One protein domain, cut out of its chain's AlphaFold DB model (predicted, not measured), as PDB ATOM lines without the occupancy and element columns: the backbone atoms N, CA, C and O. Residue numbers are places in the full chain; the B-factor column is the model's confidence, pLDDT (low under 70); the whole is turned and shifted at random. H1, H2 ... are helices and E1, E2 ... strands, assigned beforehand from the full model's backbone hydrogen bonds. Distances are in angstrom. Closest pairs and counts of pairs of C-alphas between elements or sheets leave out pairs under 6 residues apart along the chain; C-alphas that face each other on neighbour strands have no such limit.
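This is residues 84 to 203 of the 204 residues of the protein "DZANK-type domain-containing protein" of Kofleriaceae bacterium (UniProt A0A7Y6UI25). This domain has little regular structure: loops make most of it, with two small separate strand hairpins, E2-E3, which runs on into H3, and E4-E5; E4-E5 and the short helix H2 lie toward opposite ends. The 120 printed residues include E1 H1 H2 E2 E3 H3 E4 E5 in order, a mixed class with 35 residues in named elements. It is compact, radius of gyration of the C-alphas 14.5 A, spanning 44 by 32 by 28 A.

E1, residues 92 to 94, pairs with no named strand. H1, residues 109 to 113, and H2, 116 to 122, are near each other, with 8 pairs of C-alphas within 10 A. E2, 128 to 130, and E3, 151 to 153, form an antiparallel hairpin, N 129 and O 152 being 2.8 A apart. The closest C-alphas of E2 and H3, residues 154 to 160, are Leu 128 and Phe 154, 5.6 A. E4, 175 to 178, and E5, 185 to 187, form another antiparallel hairpin: N 186 and O 177, 2.8 A. Every O i to N i+4 pair is within hydrogen-bond range in H1 and H3, 2 of 3 in H2.

E1 begins at C-alpha 92 (52.605, -88.369, 53.419); E5 ends at C-alpha 187 (63.540, -96.256, 44.725). H3 is 9.9 A long.

The printed part has no cut. Links E1 to H1, E2 to E3 and H3 to E4 are long. pLDDT is under 70 at residues 114 to 126 and 163 to 172.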
ATOM      1  N   MET A  84      54.109 -88.198  58.691       91.75
ATOM      2  CA  MET A  84      54.767 -86.919  58.537       91.75
ATOM      3  C   MET A  84      54.530 -86.462  57.098       91.75
ATOM      4  O   MET A  84      54.708 -87.226  56.150       91.75
ATOM      5  N   VAL A  85      54.120 -85.216  56.905       91.00
ATOM      6  CA  VAL A  85      53.747 -84.668  55.600       91.00
ATOM      7  C   VAL A  85      54.823 -83.707  55.115       91.00
ATOM      8  O   VAL A  85      55.349 -82.885  55.866       91.00
ATOM      9  N   CYS A  86      55.167 -83.791  53.831       89.81
ATOM     10  CA  CYS A  86      56.054 -82.807  53.224       89.81
ATOM     11  C   CYS A  86      55.287 -81.502  52.955       89.81
ATOM     12  O   CYS A  86      54.346 -81.516  52.154       89.81
ATOM     13  N   PRO A  87      55.714 -80.351  53.503       86.38
ATOM     14  CA  PRO A  87      55.021 -79.078  53.288       86.38
ATOM     15  C   PRO A  87      55.114 -78.578  51.836       86.38
ATOM     16  O   PRO A  87      54.319 -77.740  51.416       86.38
ATOM     17  N   THR A  88      56.062 -79.096  51.045       84.44
ATOM     18  CA  THR A  88      56.231 -78.738  49.631       84.44
ATOM     19  C   THR A  88      55.334 -79.574  48.715       84.44
ATOM     20  O   THR A  88      54.543 -79.029  47.947       84.44
ATOM     21  N   CYS A  89      55.464 -80.906  48.758       84.44
ATOM     22  CA  CYS A  89      54.772 -81.799  47.822       84.44
ATOM     23  C   CYS A  89      53.490 -82.421  48.385       84.44
ATOM     24  O   CYS A  89      52.818 -83.144  47.652       84.44
ATOM     25  N   ARG A  90      53.161 -82.149  49.656       86.19
ATOM     26  CA  ARG A  90      51.990 -82.673  50.383       86.19
ATOM     27  C   ARG A  90      51.886 -84.199  50.378       86.19
ATOM     28  O   ARG A  90      50.808 -84.755  50.529       86.19
ATOM     29  N   THR A  91      53.011 -84.876  50.161       87.88
ATOM     30  CA  THR A  91      53.091 -86.335  50.236       87.88
ATOM     31  C   THR A  91      53.271 -86.735  51.692       87.88
ATOM     32  O   THR A  91      54.061 -86.111  52.405       87.88
ATOM     33  N   GLU A  92      52.524 -87.749  52.104       91.56
ATOM     34  CA  GLU A  92      52.605 -88.369  53.419       91.56
ATOM     35  C   GLU A  92      53.712 -89.427  53.437       91.56
ATOM     36  O   GLU A  92      53.942 -90.140  52.457       91.56
ATOM     37  N   TYR A  93      54.428 -89.494  54.549       90.81
ATOM     38  CA  TYR A  93      55.553 -90.384  54.773       90.81
ATOM     39  C   TYR A  93      55.453 -90.970  56.179       90.81
ATOM     40  O   TYR A  93      55.060 -90.282  57.114       90.81
ATOM     41  N   HIS A  94      55.890 -92.215  56.354       92.12
ATOM     42  CA  HIS A  94      55.919 -92.872  57.661       92.12
ATOM     43  C   HIS A  94      57.360 -93.203  58.050       92.12
ATOM     44  O   HIS A  94      58.136 -93.677  57.219       92.12
ATOM     45  N   GLY A  95      57.728 -92.934  59.306       90.62
ATOM     46  CA  GLY A  95      59.055 -93.273  59.845       90.62
ATOM     47  C   GLY A  95      60.230 -92.508  59.216       90.62
ATOM     48  O   GLY A  95      61.384 -92.895  59.392       90.62
ATOM     49  N   MET A  96      59.959 -91.432  58.477       92.25
ATOM     50  CA  MET A  96      60.971 -90.560  57.880       92.25
ATOM     51  C   MET A  96      60.910 -89.168  58.507       92.25
ATOM     52  O   MET A  96      59.847 -88.701  58.911       92.25
ATOM     53  N   ALA A  97      62.060 -88.501  58.564       94.25
ATOM     54  CA  ALA A  97      62.188 -87.123  59.035       94.25
ATOM     55  C   ALA A  97      62.272 -86.121  57.873       94.25
ATOM     56  O   ALA A  97      61.959 -84.942  58.048       94.25
ATOM     57  N   TYR A  98      62.670 -86.588  56.686       95.25
ATOM     58  CA  TYR A  98      62.887 -85.765  55.500       95.25
ATOM     59  C   TYR A  98      62.171 -86.327  54.274       95.25
ATOM     60  O   TYR A  98      62.031 -87.537  54.097       95.25
ATOM     61  N   CYS A  99      61.738 -85.431  53.392       93.25
ATOM     62  CA  CYS A  99      61.155 -85.793  52.115       93.25
ATOM     63  C   CYS A  99      62.240 -86.311  51.167       93.25
ATOM     64  O   CYS A  99      63.227 -85.633  50.872       93.25
ATOM     65  N   THR A 100      62.012 -87.492  50.602       94.44
ATOM     66  CA  THR A 100      62.959 -88.146  49.689       94.44
ATOM     67  C   THR A 100      63.122 -87.435  48.340       94.44
ATOM     68  O   THR A 100      63.982 -87.815  47.544       94.44
ATOM     69  N   ARG A 101      62.315 -86.404  48.045       90.44
ATOM     70  CA  ARG A 101      62.332 -85.674  46.765       90.44
ATOM     71  C   ARG A 101      63.096 -84.364  46.802       90.44
ATOM     72  O   ARG A 101      63.780 -84.060  45.827       90.44
ATOM     73  N   ASP A 102      62.935 -83.598  47.874       91.12
ATOM     74  CA  ASP A 102      63.444 -82.228  48.002       91.12
ATOM     75  C   ASP A 102      64.254 -81.998  49.289       91.12
ATOM     76  O   ASP A 102      64.678 -80.871  49.540       91.12
ATOM     77  N   ALA A 103      64.495 -83.053  50.077       94.00
ATOM     78  CA  ALA A 103      65.255 -83.027  51.325       94.00
ATOM     79  C   ALA A 103      64.622 -82.180  52.445       94.00
ATOM     80  O   ALA A 103      65.272 -81.915  53.457       94.00
ATOM     81  N   ARG A 104      63.363 -81.745  52.293       91.00
ATOM     82  CA  ARG A 104      62.713 -80.883  53.282       91.00
ATOM     83  C   ARG A 104      62.295 -81.669  54.515       91.00
ATOM     84  O   ARG A 104      61.827 -82.802  54.397       91.00
ATOM     85  N   ARG A 105      62.419 -81.048  55.690       91.44
ATOM     86  CA  ARG A 105      61.934 -81.627  56.945       91.44
ATOM     87  C   ARG A 105      60.424 -81.825  56.862       91.44
ATOM     88  O   ARG A 105      59.686 -80.909  56.496       91.44
ATOM     89  N   LEU A 106      59.993 -83.043  57.155       91.31
ATOM     90  CA  LEU A 106      58.585 -83.386  57.207       91.31
ATOM     91  C   LEU A 106      57.987 -82.818  58.494       91.31
ATOM     92  O   LEU A 106      58.670 -82.727  59.515       91.31
ATOM     93  N   VAL A 107      56.718 -82.439  58.431       90.31
ATOM     94  CA  VAL A 107      55.973 -81.876  59.560       90.31
ATOM     95  C   VAL A 107      54.764 -82.758  59.858       90.31
ATOM     96  O   VAL A 107      54.218 -83.353  58.926       90.31
ATOM     97  N   PRO A 108      54.338 -82.884  61.119       90.06
ATOM     98  CA  PRO A 108      53.130 -83.627  61.443       90.06
ATOM     99  C   PRO A 108      51.905 -82.981  60.758       90.06
ATOM    100  O   PRO A 108      51.881 -81.760  60.546       90.06
ATOM    101  N   PRO A 109      50.894 -83.765  60.347       86.12
ATOM    102  CA  PRO A 109      49.745 -83.255  59.602       86.12
ATOM    103  C   PRO A 109      48.982 -82.177  60.383       86.12
ATOM    104  O   PRO A 109      48.482 -81.224  59.790       86.12
ATOM    105  N   GLU A 110      48.969 -82.240  61.711       83.75
ATOM    106  CA  GLU A 110      48.341 -81.238  62.575       83.75
ATOM    107  C   GLU A 110      49.015 -79.861  62.427       83.75
ATOM    108  O   GLU A 110      48.338 -78.831  62.420       83.75
ATOM    109  N   GLU A 111      50.336 -79.822  62.217       80.62
ATOM    110  CA  GLU A 111      51.070 -78.581  61.937       80.62
ATOM    111  C   GLU A 111      50.766 -78.022  60.541       80.62
ATOM    112  O   GLU A 111      50.801 -76.803  60.351       80.62
ATOM    113  N   MET A 112      50.422 -78.879  59.573       77.31
ATOM    114  CA  MET A 112      49.963 -78.439  58.250       77.31
ATOM    115  C   MET A 112      48.566 -77.807  58.296       77.31
ATOM    116  O   MET A 112      48.298 -76.889  57.518       77.31
ATOM    117  N   LEU A 113      47.692 -78.279  59.191       72.69
ATOM    118  CA  LEU A 113      46.313 -77.797  59.341       72.69
ATOM    119  C   LEU A 113      46.158 -76.659  60.370       72.69
ATOM    120  O   LEU A 113      45.087 -76.056  60.457       72.69
ATOM    121  N   GLY A 114      47.204 -76.344  61.138       58.53
ATOM    122  CA  GLY A 114      47.167 -75.390  62.246       58.53
ATOM    123  C   GLY A 114      46.916 -73.926  61.852       58.53
ATOM    124  O   GLY A 114      47.849 -73.132  61.823       58.53
ATOM    125  N   GLY A 115      45.646 -73.565  61.639       52.31
ATOM    126  CA  GLY A 115      45.048 -72.233  61.827       52.31
ATOM    127  C   GLY A 115      45.351 -71.131  60.785       52.31
ATOM    128  O   GLY A 115      46.456 -71.046  60.248       52.31
ATOM    129  N   PRO A 116      44.404 -70.201  60.532       51.03
ATOM    130  CA  PRO A 116      44.507 -69.171  59.484       51.03
ATOM    131  C   PRO A 116      45.694 -68.206  59.656       51.03
ATOM    132  O   PRO A 116      46.262 -67.748  58.667       51.03
ATOM    133  N   LEU A 117      46.131 -67.951  60.895       51.53
ATOM    134  CA  LEU A 117      47.304 -67.119  61.194       51.53
ATOM    135  C   LEU A 117      48.615 -67.771  60.741       51.53
ATOM    136  O   LEU A 117      49.475 -67.095  60.178       51.53
ATOM    137  N   ARG A 118      48.744 -69.091  60.913       53.72
ATOM    138  CA  ARG A 118      49.895 -69.842  60.409       53.72
ATOM    139  C   ARG A 118      49.745 -70.167  58.932       53.72
ATOM    140  O   ARG A 118      50.760 -70.211  58.261       53.72
ATOM    141  N   ALA A 119      48.530 -70.284  58.392       49.38
ATOM    142  CA  ALA A 119      48.265 -70.412  56.954       49.38
ATOM    143  C   ALA A 119      48.567 -69.131  56.148       49.38
ATOM    144  O   ALA A 119      48.870 -69.228  54.965       49.38
ATOM    145  N   LEU A 120      48.578 -67.939  56.754       48.75
ATOM    146  CA  LEU A 120      49.068 -66.713  56.100       48.75
ATOM    147  C   LEU A 120      50.604 -66.698  55.954       48.75
ATOM    148  O   LEU A 120      51.132 -66.171  54.971       48.75
ATOM    149  N   THR A 121      51.326 -67.342  56.876       51.53
ATOM    150  CA  THR A 121      52.769 -67.634  56.759       51.53
ATOM    151  C   THR A 121      53.062 -68.937  55.996       51.53
ATOM    152  O   THR A 121      54.064 -69.024  55.293       51.53
ATOM    153  N   SER A 122      52.163 -69.925  56.043       48.38
ATOM    154  CA  SER A 122      52.312 -71.256  55.437       48.38
ATOM    155  C   SER A 122      51.750 -71.345  54.016       48.38
ATOM    156  O   SER A 122      52.251 -72.119  53.208       48.38
ATOM    157  N   GLY A 123      50.823 -70.478  53.622       46.31
ATOM    158  CA  GLY A 123      50.470 -70.225  52.220       46.31
ATOM    159  C   GLY A 123      51.637 -69.608  51.440       46.31
ATOM    160  O   GLY A 123      51.745 -69.799  50.233       46.31
ATOM    161  N   LYS A 124      52.574 -68.965  52.156       49.44
ATOM    162  CA  LYS A 124      53.909 -68.555  51.682       49.44
ATOM    163  C   LYS A 124      55.002 -69.605  51.933       49.44
ATOM    164  O   LYS A 124      56.132 -69.415  51.503       49.44
ATOM    165  N   SER A 125      54.689 -70.728  52.583       55.00
ATOM    166  CA  SER A 125      55.645 -71.821  52.836       55.00
ATOM    167  C   SER A 125      55.752 -72.830  51.692       55.00
ATOM    168  O   SER A 125      56.359 -73.897  51.860       55.00
ATOM    169  N   ALA A 126      55.232 -72.473  50.511       61.88
ATOM    170  CA  ALA A 126      55.733 -73.006  49.257       61.88
ATOM    171  C   ALA A 126      57.226 -72.647  49.194       61.88
ATOM    172  O   ALA A 126      57.593 -71.549  48.788       61.88
ATOM    173  N   GLY A 127      58.053 -73.542  49.740       77.75
ATOM    174  CA  GLY A 127      59.462 -73.299  50.000       77.75
ATOM    175  C   GLY A 127      60.181 -72.883  48.729       77.75
ATOM    176  O   GLY A 127      59.706 -73.103  47.610       77.75
ATOM    177  N   LEU A 128      61.332 -72.259  48.897       90.00
ATOM    178  CA  LEU A 128      62.158 -71.912  47.757       90.00
ATOM    179  C   LEU A 128      62.956 -73.156  47.357       90.00
ATOM    180  O   LEU A 128      63.391 -73.916  48.217       90.00
ATOM    181  N   VAL A 129      63.118 -73.407  46.064       92.31
ATOM    182  CA  VAL A 129      63.806 -74.587  45.537       92.31
ATOM    183  C   VAL A 129      64.977 -74.140  44.689       92.31
ATOM    184  O   VAL A 129      64.832 -73.282  43.822       92.31
ATOM    185  N   CYS A 130      66.142 -74.744  44.902       93.88
ATOM    186  CA  CYS A 130      67.272 -74.529  44.006       93.88
ATOM    187  C   CYS A 130      67.036 -75.279  42.688       93.88
ATOM    188  O   CYS A 130      66.794 -76.485  42.696       93.88
ATOM    189  N   MET A 131      67.138 -74.612  41.536       91.75
ATOM    190  CA  MET A 131      66.931 -75.283  40.243       91.75
ATOM    191  C   MET A 131      68.026 -76.305  39.899       91.75
ATOM    192  O   MET A 131      67.756 -77.262  39.168       91.75
ATOM    193  N   ALA A 132      69.230 -76.138  40.446       92.12
ATOM    194  CA  ALA A 132      70.364 -77.023  40.207       92.12
ATOM    195  C   ALA A 132      70.348 -78.240  41.146       92.12
ATOM    196  O   ALA A 132      70.094 -79.358  40.685       92.12
ATOM    197  N   CYS A 133      70.525 -78.047  42.459       92.12
ATOM    198  CA  CYS A 133      70.557 -79.162  43.417       92.12
ATOM    199  C   CYS A 133      69.168 -79.716  43.792       92.12
ATOM    200  O   CYS A 133      69.049 -80.834  44.291       92.12
ATOM    201  N   ARG A 134      68.088 -78.977  43.500       91.50
ATOM    202  CA  ARG A 134      66.676 -79.369  43.716       91.50
ATOM    203  C   ARG A 134      66.253 -79.579  45.167       91.50
ATOM    204  O   ARG A 134      65.194 -80.157  45.409       91.50
ATOM    205  N   ARG A 135      67.049 -79.086  46.115       92.44
ATOM    206  CA  ARG A 135      66.678 -79.011  47.531       92.44
ATOM    207  C   ARG A 135      65.678 -77.882  47.757       92.44
ATOM    208  O   ARG A 135      65.781 -76.833  47.115       92.44
ATOM    209  N   ALA A 136      64.726 -78.118  48.652       91.62
ATOM    210  CA  ALA A 136      63.778 -77.115  49.113       91.62
ATOM    211  C   ALA A 136      64.233 -76.507  50.444       91.62
ATOM    212  O   ALA A 136      64.715 -77.207  51.333       91.62
ATOM    213  N   TYR A 137      64.022 -75.204  50.583       89.94
ATOM    214  CA  TYR A 137      64.423 -74.396  51.727       89.94
ATOM    215  C   TYR A 137      63.241 -73.630  52.305       89.94
ATOM    216  O   TYR A 137      62.207 -73.428  51.657       89.94
ATOM    217  N   GLU A 138      63.417 -73.186  53.544       84.62
ATOM    218  CA  GLU A 138      62.493 -72.268  54.191       84.62
ATOM    219  C   GLU A 138      62.494 -70.895  53.500       84.62
ATOM    220  O   GLU A 138      63.511 -70.468  52.938       84.62
ATOM    221  N   PRO A 139      61.348 -70.195  53.504       80.56
ATOM    222  CA  PRO A 139      61.283 -68.839  52.980       80.56
ATOM    223  C   PRO A 139      62.195 -67.923  53.811       80.56
ATOM    224  O   PRO A 139      62.090 -67.883  55.032       80.56
ATOM    225  N   GLY A 140      63.087 -67.185  53.151       84.50
ATOM    226  CA  GLY A 140      64.031 -66.273  53.813       84.50
ATOM    227  C   GLY A 140      65.442 -66.332  53.234       84.50
ATOM    228  O   GLY A 140      66.154 -65.330  53.256       84.50
ATOM    229  N   LEU A 141      65.822 -67.461  52.633       88.44
ATOM    230  CA  LEU A 141      67.049 -67.555  51.842       88.44
ATOM    231  C   LEU A 141      66.790 -67.091  50.408       88.44
ATOM    232  O   LEU A 141      65.807 -67.493  49.803       88.44
ATOM    233  N   ARG A 142      67.679 -66.274  49.836       89.44
ATOM    234  CA  ARG A 142      67.614 -65.888  48.411       89.44
ATOM    235  C   ARG A 142      68.462 -66.791  47.519       89.44
ATOM    236  O   ARG A 142      68.128 -67.009  46.359       89.44
ATOM    237  N   SER A 143      69.535 -67.333  48.078       94.94
ATOM    238  CA  SER A 143      70.517 -68.168  47.395       94.94
ATOM    239  C   SER A 143      70.702 -69.495  48.124       94.94
ATOM    240  O   SER A 143      70.512 -69.609  49.337       94.94
ATOM    241  N   CYS A 144      71.029 -70.525  47.355       94.88
ATOM    242  CA  CYS A 144      71.212 -71.875  47.844       94.88
ATOM    243  C   CYS A 144      72.536 -72.001  48.616       94.88
ATOM    244  O   CYS A 144      73.586 -71.671  48.066       94.88
ATOM    245  N   PRO A 145      72.535 -72.556  49.841       94.38
ATOM    246  CA  PRO A 145      73.762 -72.748  50.614       94.38
ATOM    247  C   PRO A 145      74.755 -73.750  50.012       94.38
ATOM    248  O   PRO A 145      75.919 -73.744  50.392       94.38
ATOM    249  N   HIS A 146      74.308 -74.639  49.118       91.44
ATOM    250  CA  HIS A 146      75.175 -75.677  48.548       91.44
ATOM    251  C   HIS A 146      75.917 -75.231  47.288       91.44
ATOM    252  O   HIS A 146      77.059 -75.630  47.093       91.44
ATOM    253  N   ASP A 147      75.268 -74.456  46.420       94.25
ATOM    254  CA  ASP A 147      75.788 -74.106  45.091       94.25
ATOM    255  C   ASP A 147      75.684 -72.607  44.769       94.25
ATOM    256  O   ASP A 147      76.068 -72.191  43.682       94.25
ATOM    257  N   GLY A 148      75.165 -71.781  45.684       95.44
ATOM    258  CA  GLY A 148      75.042 -70.329  45.510       95.44
ATOM    259  C   GLY A 148      73.953 -69.882  44.530       95.44
ATOM    260  O   GLY A 148      73.702 -68.684  44.413       95.44
ATOM    261  N   ASN A 149      73.272 -70.815  43.861       95.75
ATOM    262  CA  ASN A 149      72.250 -70.510  42.863       95.75
ATOM    263  C   ASN A 149      71.018 -69.837  43.477       95.75
ATOM    264  O   ASN A 149      70.657 -70.097  44.627       95.75
ATOM    265  N   GLU A 150      70.338 -69.003  42.691       95.00
ATOM    266  CA  GLU A 150      69.104 -68.348  43.123       95.00
ATOM    267  C   GLU A 150      68.010 -69.383  43.413       95.00
ATOM    268  O   GLU A 150      67.771 -70.325  42.645       95.00
ATOM    269  N   LEU A 151      67.349 -69.217  44.557       93.62
ATOM    270  CA  LEU A 151      66.246 -70.077  44.946       93.62
ATOM    271  C   LEU A 151      64.946 -69.550  44.347       93.62
ATOM    272  O   LEU A 151      64.560 -68.403  44.564       93.62
ATOM    273  N   VAL A 152      64.228 -70.416  43.637       92.69
ATOM    274  CA  VAL A 152      62.967 -70.050  42.990       92.69
ATOM    275  C   VAL A 152      61.771 -70.528  43.815       92.69
ATOM    276  O   VAL A 152      61.824 -71.605  44.410       92.69
ATOM    277  N   PRO A 153      60.647 -69.797  43.840       90.56
ATOM    278  CA  PRO A 153      59.428 -70.275  44.488       90.56
ATOM    279  C   PRO A 153      58.972 -71.630  43.936       90.56
ATOM    280  O   PRO A 153      58.950 -71.839  42.719       90.56
ATOM    281  N   PHE A 154      58.539 -72.542  44.815       85.69
ATOM    282  CA  PHE A 154      58.080 -73.874  44.405       85.69
ATOM    283  C   PHE A 154      57.040 -73.882  43.265       85.69
ATOM    284  O   PHE A 154      57.164 -74.737  42.383       85.69
ATOM    285  N   PRO A 155      56.052 -72.962  43.188       85.69
ATOM    286  CA  PRO A 155      55.116 -72.930  42.063       85.69
ATOM    287  C   PRO A 155      55.816 -72.700  40.716       85.69
ATOM    288  O   PRO A 155      55.484 -73.365  39.734       85.69
ATOM    289  N   VAL A 156      56.832 -71.831  40.686       89.81
ATOM    290  CA  VAL A 156      57.643 -71.535  39.493       89.81
ATOM    291  C   VAL A 156      58.497 -72.744  39.117       89.81
ATOM    292  O   VAL A 156      58.507 -73.172  37.961       89.81
ATOM    293  N   TYR A 157      59.152 -73.367  40.100       88.62
ATOM    294  CA  TYR A 157      59.897 -74.608  39.882       88.62
ATOM    295  C   TYR A 157      58.999 -75.729  39.336       88.62
ATOM    296  O   TYR A 157      59.343 -76.423  38.379       88.62
ATOM    297  N   ASN A 158      57.806 -75.905  39.909       84.81
ATOM    298  CA  ASN A 158      56.887 -76.942  39.465       84.81
ATOM    299  C   ASN A 158      56.359 -76.662  38.050       84.81
ATOM    300  O   ASN A 158      56.154 -77.613  37.297       84.81
ATOM    301  N   ALA A 159      56.146 -75.395  37.680       87.44
ATOM    302  CA  ALA A 159      55.716 -74.989  36.341       87.44
ATOM    303  C   ALA A 159      56.795 -75.208  35.264       87.44
ATOM    304  O   ALA A 159      56.462 -75.577  34.141       87.44
ATOM    305  N   THR A 160      58.072 -75.036  35.609       87.06
ATOM    306  CA  THR A 160      59.213 -75.186  34.682       87.06
ATOM    307  C   THR A 160      59.708 -76.631  34.539       87.06
ATOM    308  O   THR A 160      60.433 -76.963  33.602       87.06
ATOM    309  N   ARG A 161      59.299 -77.530  35.440       81.50
ATOM    310  CA  ARG A 161      59.688 -78.949  35.431       81.50
ATOM    311  C   ARG A 161      59.100 -79.705  34.221       81.50
ATOM    312  O   ARG A 161      57.898 -79.611  33.969       81.50
ATOM    313  N   PRO A 162      59.888 -80.563  33.536       77.75
ATOM    314  CA  PRO A 162      59.373 -81.428  32.475       77.75
ATOM    315  C   PRO A 162      58.229 -82.325  32.968       77.75
ATOM    316  O   PRO A 162      58.363 -82.997  33.997       77.75
ATOM    317  N   ARG A 163      57.128 -82.392  32.204       69.75
ATOM    318  CA  ARG A 163      55.924 -83.178  32.551       69.75
ATOM    319  C   ARG A 163      56.203 -84.669  32.760       69.75
ATOM    320  O   ARG A 163      55.593 -85.266  33.636       69.75
ATOM    321  N   SER A 164      57.177 -85.241  32.049       66.25
ATOM    322  CA  SER A 164      57.606 -86.639  32.231       66.25
ATOM    323  C   SER A 164      58.034 -86.946  33.676       66.25
ATOM    324  O   SER A 164      57.714 -88.004  34.204       66.25
ATOM    325  N   ARG A 165      58.651 -85.985  34.379       63.00
ATOM    326  CA  ARG A 165      59.012 -86.139  35.800       63.00
ATOM    327  C   ARG A 165      57.875 -85.790  36.752       63.00
ATOM    328  O   ARG A 165      58.065 -85.856  37.963       63.00
ATOM    329  N   ARG A 166      56.728 -85.313  36.253       61.66
ATOM    330  CA  ARG A 166      55.570 -84.944  37.078       61.66
ATOM    331  C   ARG A 166      54.781 -86.158  37.555       61.66
ATOM    332  O   ARG A 166      54.320 -86.137  38.689       61.66
ATOM    333  N   ASN A 167      54.753 -87.209  36.741       54.78
ATOM    334  CA  ASN A 167      53.914 -88.382  36.968       54.78
ATOM    335  C   ASN A 167      54.641 -89.559  37.639       54.78
ATOM    336  O   ASN A 167      53.977 -90.514  38.014       54.78
ATOM    337  N   SER A 168      55.964 -89.509  37.854       60.28
ATOM    338  CA  SER A 168      56.702 -90.604  38.523       60.28
ATOM    339  C   SER A 168      56.585 -90.540  40.058       60.28
ATOM    340  O   SER A 168      57.546 -90.678  40.817       60.28
ATOM    341  N   THR A 169      55.382 -90.215  40.525       58.19
ATOM    342  CA  THR A 169      55.047 -90.122  41.945       58.19
ATOM    343  C   THR A 169      54.966 -91.506  42.576       58.19
ATOM    344  O   THR A 169      55.225 -91.631  43.772       58.19
ATOM    345  N   GLU A 170      54.631 -92.508  41.764       64.94
ATOM    346  CA  GLU A 170      54.593 -93.908  42.152       64.94
ATOM    347  C   GLU A 170      56.012 -94.475  42.303       64.94
ATOM    348  O   GLU A 170      56.925 -94.083  41.556       64.94
ATOM    349  N   PRO A 171      56.220 -95.367  43.286       64.31
ATOM    350  CA  PRO A 171      57.447 -96.136  43.362       64.31
ATOM    351  C   PRO A 171      57.583 -96.926  42.057       64.31
ATOM    352  O   PRO A 171      56.679 -97.665  41.675       64.31
ATOM    353  N   SER A 172      58.704 -96.758  41.353       67.06
ATOM    354  CA  SER A 172      59.002 -97.564  40.168       67.06
ATOM    355  C   SER A 172      59.144 -99.050  40.515       67.06
ATOM    356  O   SER A 172      59.132 -99.892  39.624       67.06
ATOM    357  N   GLY A 173      59.320 -99.369  41.805       70.44
ATOM    358  CA  GLY A 173      59.601-100.719  42.292       70.44
ATOM    359  C   GLY A 173      61.050-101.140  42.044       70.44
ATOM    360  O   GLY A 173      61.495-102.162  42.562       70.44
ATOM    361  N   VAL A 174      61.818-100.331  41.308       78.88
ATOM    362  CA  VAL A 174      63.232-100.562  41.034       78.88
ATOM    363  C   VAL A 174      64.057 -99.845  42.097       78.88
ATOM    364  O   VAL A 174      64.203 -98.619  42.107       78.88
ATOM    365  N   ILE A 175      64.602-100.633  43.022       76.94
ATOM    366  CA  ILE A 175      65.571-100.162  44.009       76.94
ATOM    367  C   ILE A 175      66.900 -99.951  43.291       76.94
ATOM    368  O   ILE A 175      67.538-100.911  42.871       76.94
ATOM    369  N   ALA A 176      67.321 -98.698  43.167       85.19
ATOM    370  CA  ALA A 176      68.520 -98.348  42.404       85.19
ATOM    371  C   ALA A 176      69.392 -97.295  43.089       85.19
ATOM    372  O   ALA A 176      70.399 -96.859  42.536       85.19
ATOM    373  N   ARG A 177      69.006 -96.841  44.284       93.44
ATOM    374  CA  ARG A 177      69.711 -95.778  44.997       93.44
ATOM    375  C   ARG A 177      69.977 -96.160  46.445       93.44
ATOM    376  O   ARG A 177      69.135 -96.788  47.083       93.44
ATOM    377  N   ILE A 178      71.133 -95.760  46.967       95.44
ATOM    378  CA  ILE A 178      71.554 -96.016  48.348       95.44
ATOM    379  C   ILE A 178      71.992 -94.726  49.035       95.44
ATOM    380  O   ILE A 178      72.587 -93.842  48.413       95.44
ATOM    381  N   CYS A 179      71.691 -94.610  50.326       96.62
ATOM    382  CA  CYS A 179      72.253 -93.556  51.157       96.62
ATOM    383  C   CYS A 179      73.691 -93.919  51.559       96.62
ATOM    384  O   CYS A 179      73.881 -94.964  52.185       96.62
ATOM    385  N   PRO A 180      74.697 -93.072  51.270       95.94
ATOM    386  CA  PRO A 180      76.086 -93.359  51.628       95.94
ATOM    387  C   PRO A 180      76.351 -93.305  53.142       95.94
ATOM    388  O   PRO A 180      77.354 -93.839  53.600       95.94
ATOM    389  N   VAL A 181      75.467 -92.673  53.922       96.25
ATOM    390  CA  VAL A 181      75.642 -92.498  55.371       96.25
ATOM    391  C   VAL A 181      75.020 -93.651  56.155       96.25
ATOM    392  O   VAL A 181      75.667 -94.220  57.029       96.25
ATOM    393  N   CYS A 182      73.765 -94.008  55.861       95.88
ATOM    394  CA  CYS A 182      73.029 -95.024  56.624       95.88
ATOM    395  C   CYS A 182      72.857 -96.365  55.894       95.88
ATOM    396  O   CYS A 182      72.358 -97.317  56.487       95.88
ATOM    397  N   GLY A 183      73.224 -96.457  54.611       95.00
ATOM    398  CA  GLY A 183      73.092 -97.679  53.808       95.00
ATOM    399  C   GLY A 183      71.655 -98.041  53.411       95.00
ATOM    400  O   GLY A 183      71.443 -99.059  52.750       95.00
ATOM    401  N   ALA A 184      70.658 -97.228  53.779       93.94
ATOM    402  CA  ALA A 184      69.270 -97.464  53.397       93.94
ATOM    403  C   ALA A 184      69.103 -97.387  51.874       93.94
ATOM    404  O   ALA A 184      69.651 -96.500  51.209       93.94
ATOM    405  N   LYS A 185      68.335 -98.331  51.328       94.25
ATOM    406  CA  LYS A 185      68.049 -98.428  49.897       94.25
ATOM    407  C   LYS A 185      66.728 -97.744  49.572       94.25
ATOM    408  O   LYS A 185      65.770 -97.838  50.334       94.25
ATOM    409  N   TYR A 186      66.677 -97.090  48.420       91.94
ATOM    410  CA  TYR A 186      65.531 -96.318  47.968       91.94
ATOM    411  C   TYR A 186      65.226 -96.586  46.493       91.94
ATOM    412  O   TYR A 186      66.065 -97.060  45.721       91.94
ATOM    413  N   ASP A 187      64.001 -96.238  46.109       90.62
ATOM    414  CA  ASP A 187      63.540 -96.256  44.725       90.62
ATOM    415  C   ASP A 187      64.376 -95.309  43.842       90.62
ATOM    416  O   ASP A 187      64.861 -94.273  44.306       90.62
ATOM    417  N   LEU A 188      64.497 -95.622  42.550       88.06
ATOM    418  CA  LEU A 188      65.135 -94.778  41.536       88.06
ATOM    419  C   LEU A 188      64.602 -93.328  41.524       88.06
ATOM    420  O   LEU A 188      65.349 -92.398  41.199       88.06
ATOM    421  N   ASN A 189      63.334 -93.130  41.902       86.94
ATOM    422  CA  ASN A 189      62.688 -91.814  41.973       86.94
ATOM    423  C   ASN A 189      63.090 -90.980  43.205       86.94
ATOM    424  O   ASN A 189      62.915 -89.756  43.198       86.94
ATOM    425  N   ALA A 190      63.629 -91.604  44.257       91.19
ATOM    426  CA  ALA A 190      64.124 -90.896  45.432       91.19
ATOM    427  C   ALA A 190      65.460 -90.210  45.121       91.19
ATOM    428  O   ALA A 190      66.320 -90.750  44.436       91.19
ATOM    429  N   ARG A 191      65.662 -89.000  45.631       92.50
ATOM    430  CA  ARG A 191      66.907 -88.232  45.454       92.50
ATOM    431  C   ARG A 191      67.664 -88.050  46.750       92.50
ATOM    432  O   ARG A 191      68.887 -87.975  46.724       92.50
ATOM    433  N   PHE A 192      66.931 -88.004  47.853       96.06
ATOM    434  CA  PHE A 192      67.473 -87.769  49.175       96.06
ATOM    435  C   PHE A 192      67.046 -88.877  50.127       96.06
ATOM    436  O   PHE A 192      65.969 -89.461  49.986       96.06
ATOM    437  N   CYS A 193      67.899 -89.159  51.102       96.44
ATOM    438  CA  CYS A 193      67.584 -90.074  52.180       96.44
ATOM    439  C   CYS A 193      66.572 -89.428  53.133       96.44
ATOM    440  O   CYS A 193      66.698 -88.268  53.528       96.44
ATOM    441  N   GLY A 194      65.560 -90.202  53.521       94.88
ATOM    442  CA  GLY A 194      64.507 -89.741  54.426       94.88
ATOM    443  C   GLY A 194      64.941 -89.588  55.887       94.88
ATOM    444  O   GLY A 194      64.141 -89.137  56.705       94.88
ATOM    445  N   HIS A 195      66.172 -89.970  56.240       95.06
ATOM    446  CA  HIS A 195      66.678 -89.935  57.618       95.06
ATOM    447  C   HIS A 195      67.661 -88.796  57.879       95.06
ATOM    448  O   HIS A 195      67.588 -88.183  58.939       95.06
ATOM    449  N   ASP A 196      68.537 -88.481  56.927       95.50
ATOM    450  CA  ASP A 196      69.611 -87.492  57.094       95.50
ATOM    451  C   ASP A 196      69.617 -86.396  56.012       95.50
ATOM    452  O   ASP A 196      70.502 -85.544  56.021       95.50
ATOM    453  N   ALA A 197      68.655 -86.407  55.079       94.62
ATOM    454  CA  ALA A 197      68.594 -85.477  53.948       94.62
ATOM    455  C   ALA A 197      69.827 -85.527  53.010       94.62
ATOM    456  O   ALA A 197      70.026 -84.623  52.182       94.62
ATOM    457  N   GLY A 198      70.651 -86.576  53.116       94.69
ATOM    458  CA  GLY A 198      71.809 -86.820  52.262       94.69
ATOM    459  C   GLY A 198      71.393 -87.163  50.833       94.69
ATOM    460  O   GLY A 198      70.329 -87.741  50.612       94.69
ATOM    461  N   GLU A 199      72.206 -86.781  49.845       95.00
ATOM    462  CA  GLU A 199      71.955 -87.154  48.450       95.00
ATOM    463  C   GLU A 199      72.220 -88.648  48.238       95.00
ATOM    464  O   GLU A 199      73.222 -89.197  48.699       95.00
ATOM    465  N   LEU A 200      71.289 -89.312  47.555       94.75
ATOM    466  CA  LEU A 200      71.372 -90.737  47.278       94.75
ATOM    467  C   LEU A 200      72.208 -91.000  46.030       94.75
ATOM    468  O   LEU A 200      71.982 -90.394  44.978       94.75
ATOM    469  N   VAL A 201      73.091 -91.985  46.128       95.00
ATOM    470  CA  VAL A 201      73.958 -92.417  45.032       95.00
ATOM    471  C   VAL A 201      73.291 -93.571  44.289       95.00
ATOM    472  O   VAL A 201      72.685 -94.445  44.909       95.00
ATOM    473  N   VAL A 202      73.364 -93.559  42.956       93.19
ATOM    474  CA  VAL A 202      72.871 -94.661  42.118       93.19
ATOM    475  C   VAL A 202      73.882 -95.802  42.174       93.19
ATOM    476  O   VAL A 202      75.069 -95.568  41.956       93.19
ATOM    477  N   ILE A 203      73.416 -97.013  42.465       85.88
ATOM    478  CA  ILE A 203      74.231 -98.223  42.332       85.88
ATOM    479  C   ILE A 203      73.936 -98.790  40.943       85.88
ATOM    480  O   ILE A 203      72.781 -99.107  40.660       85.88
TER     481      ILE A 203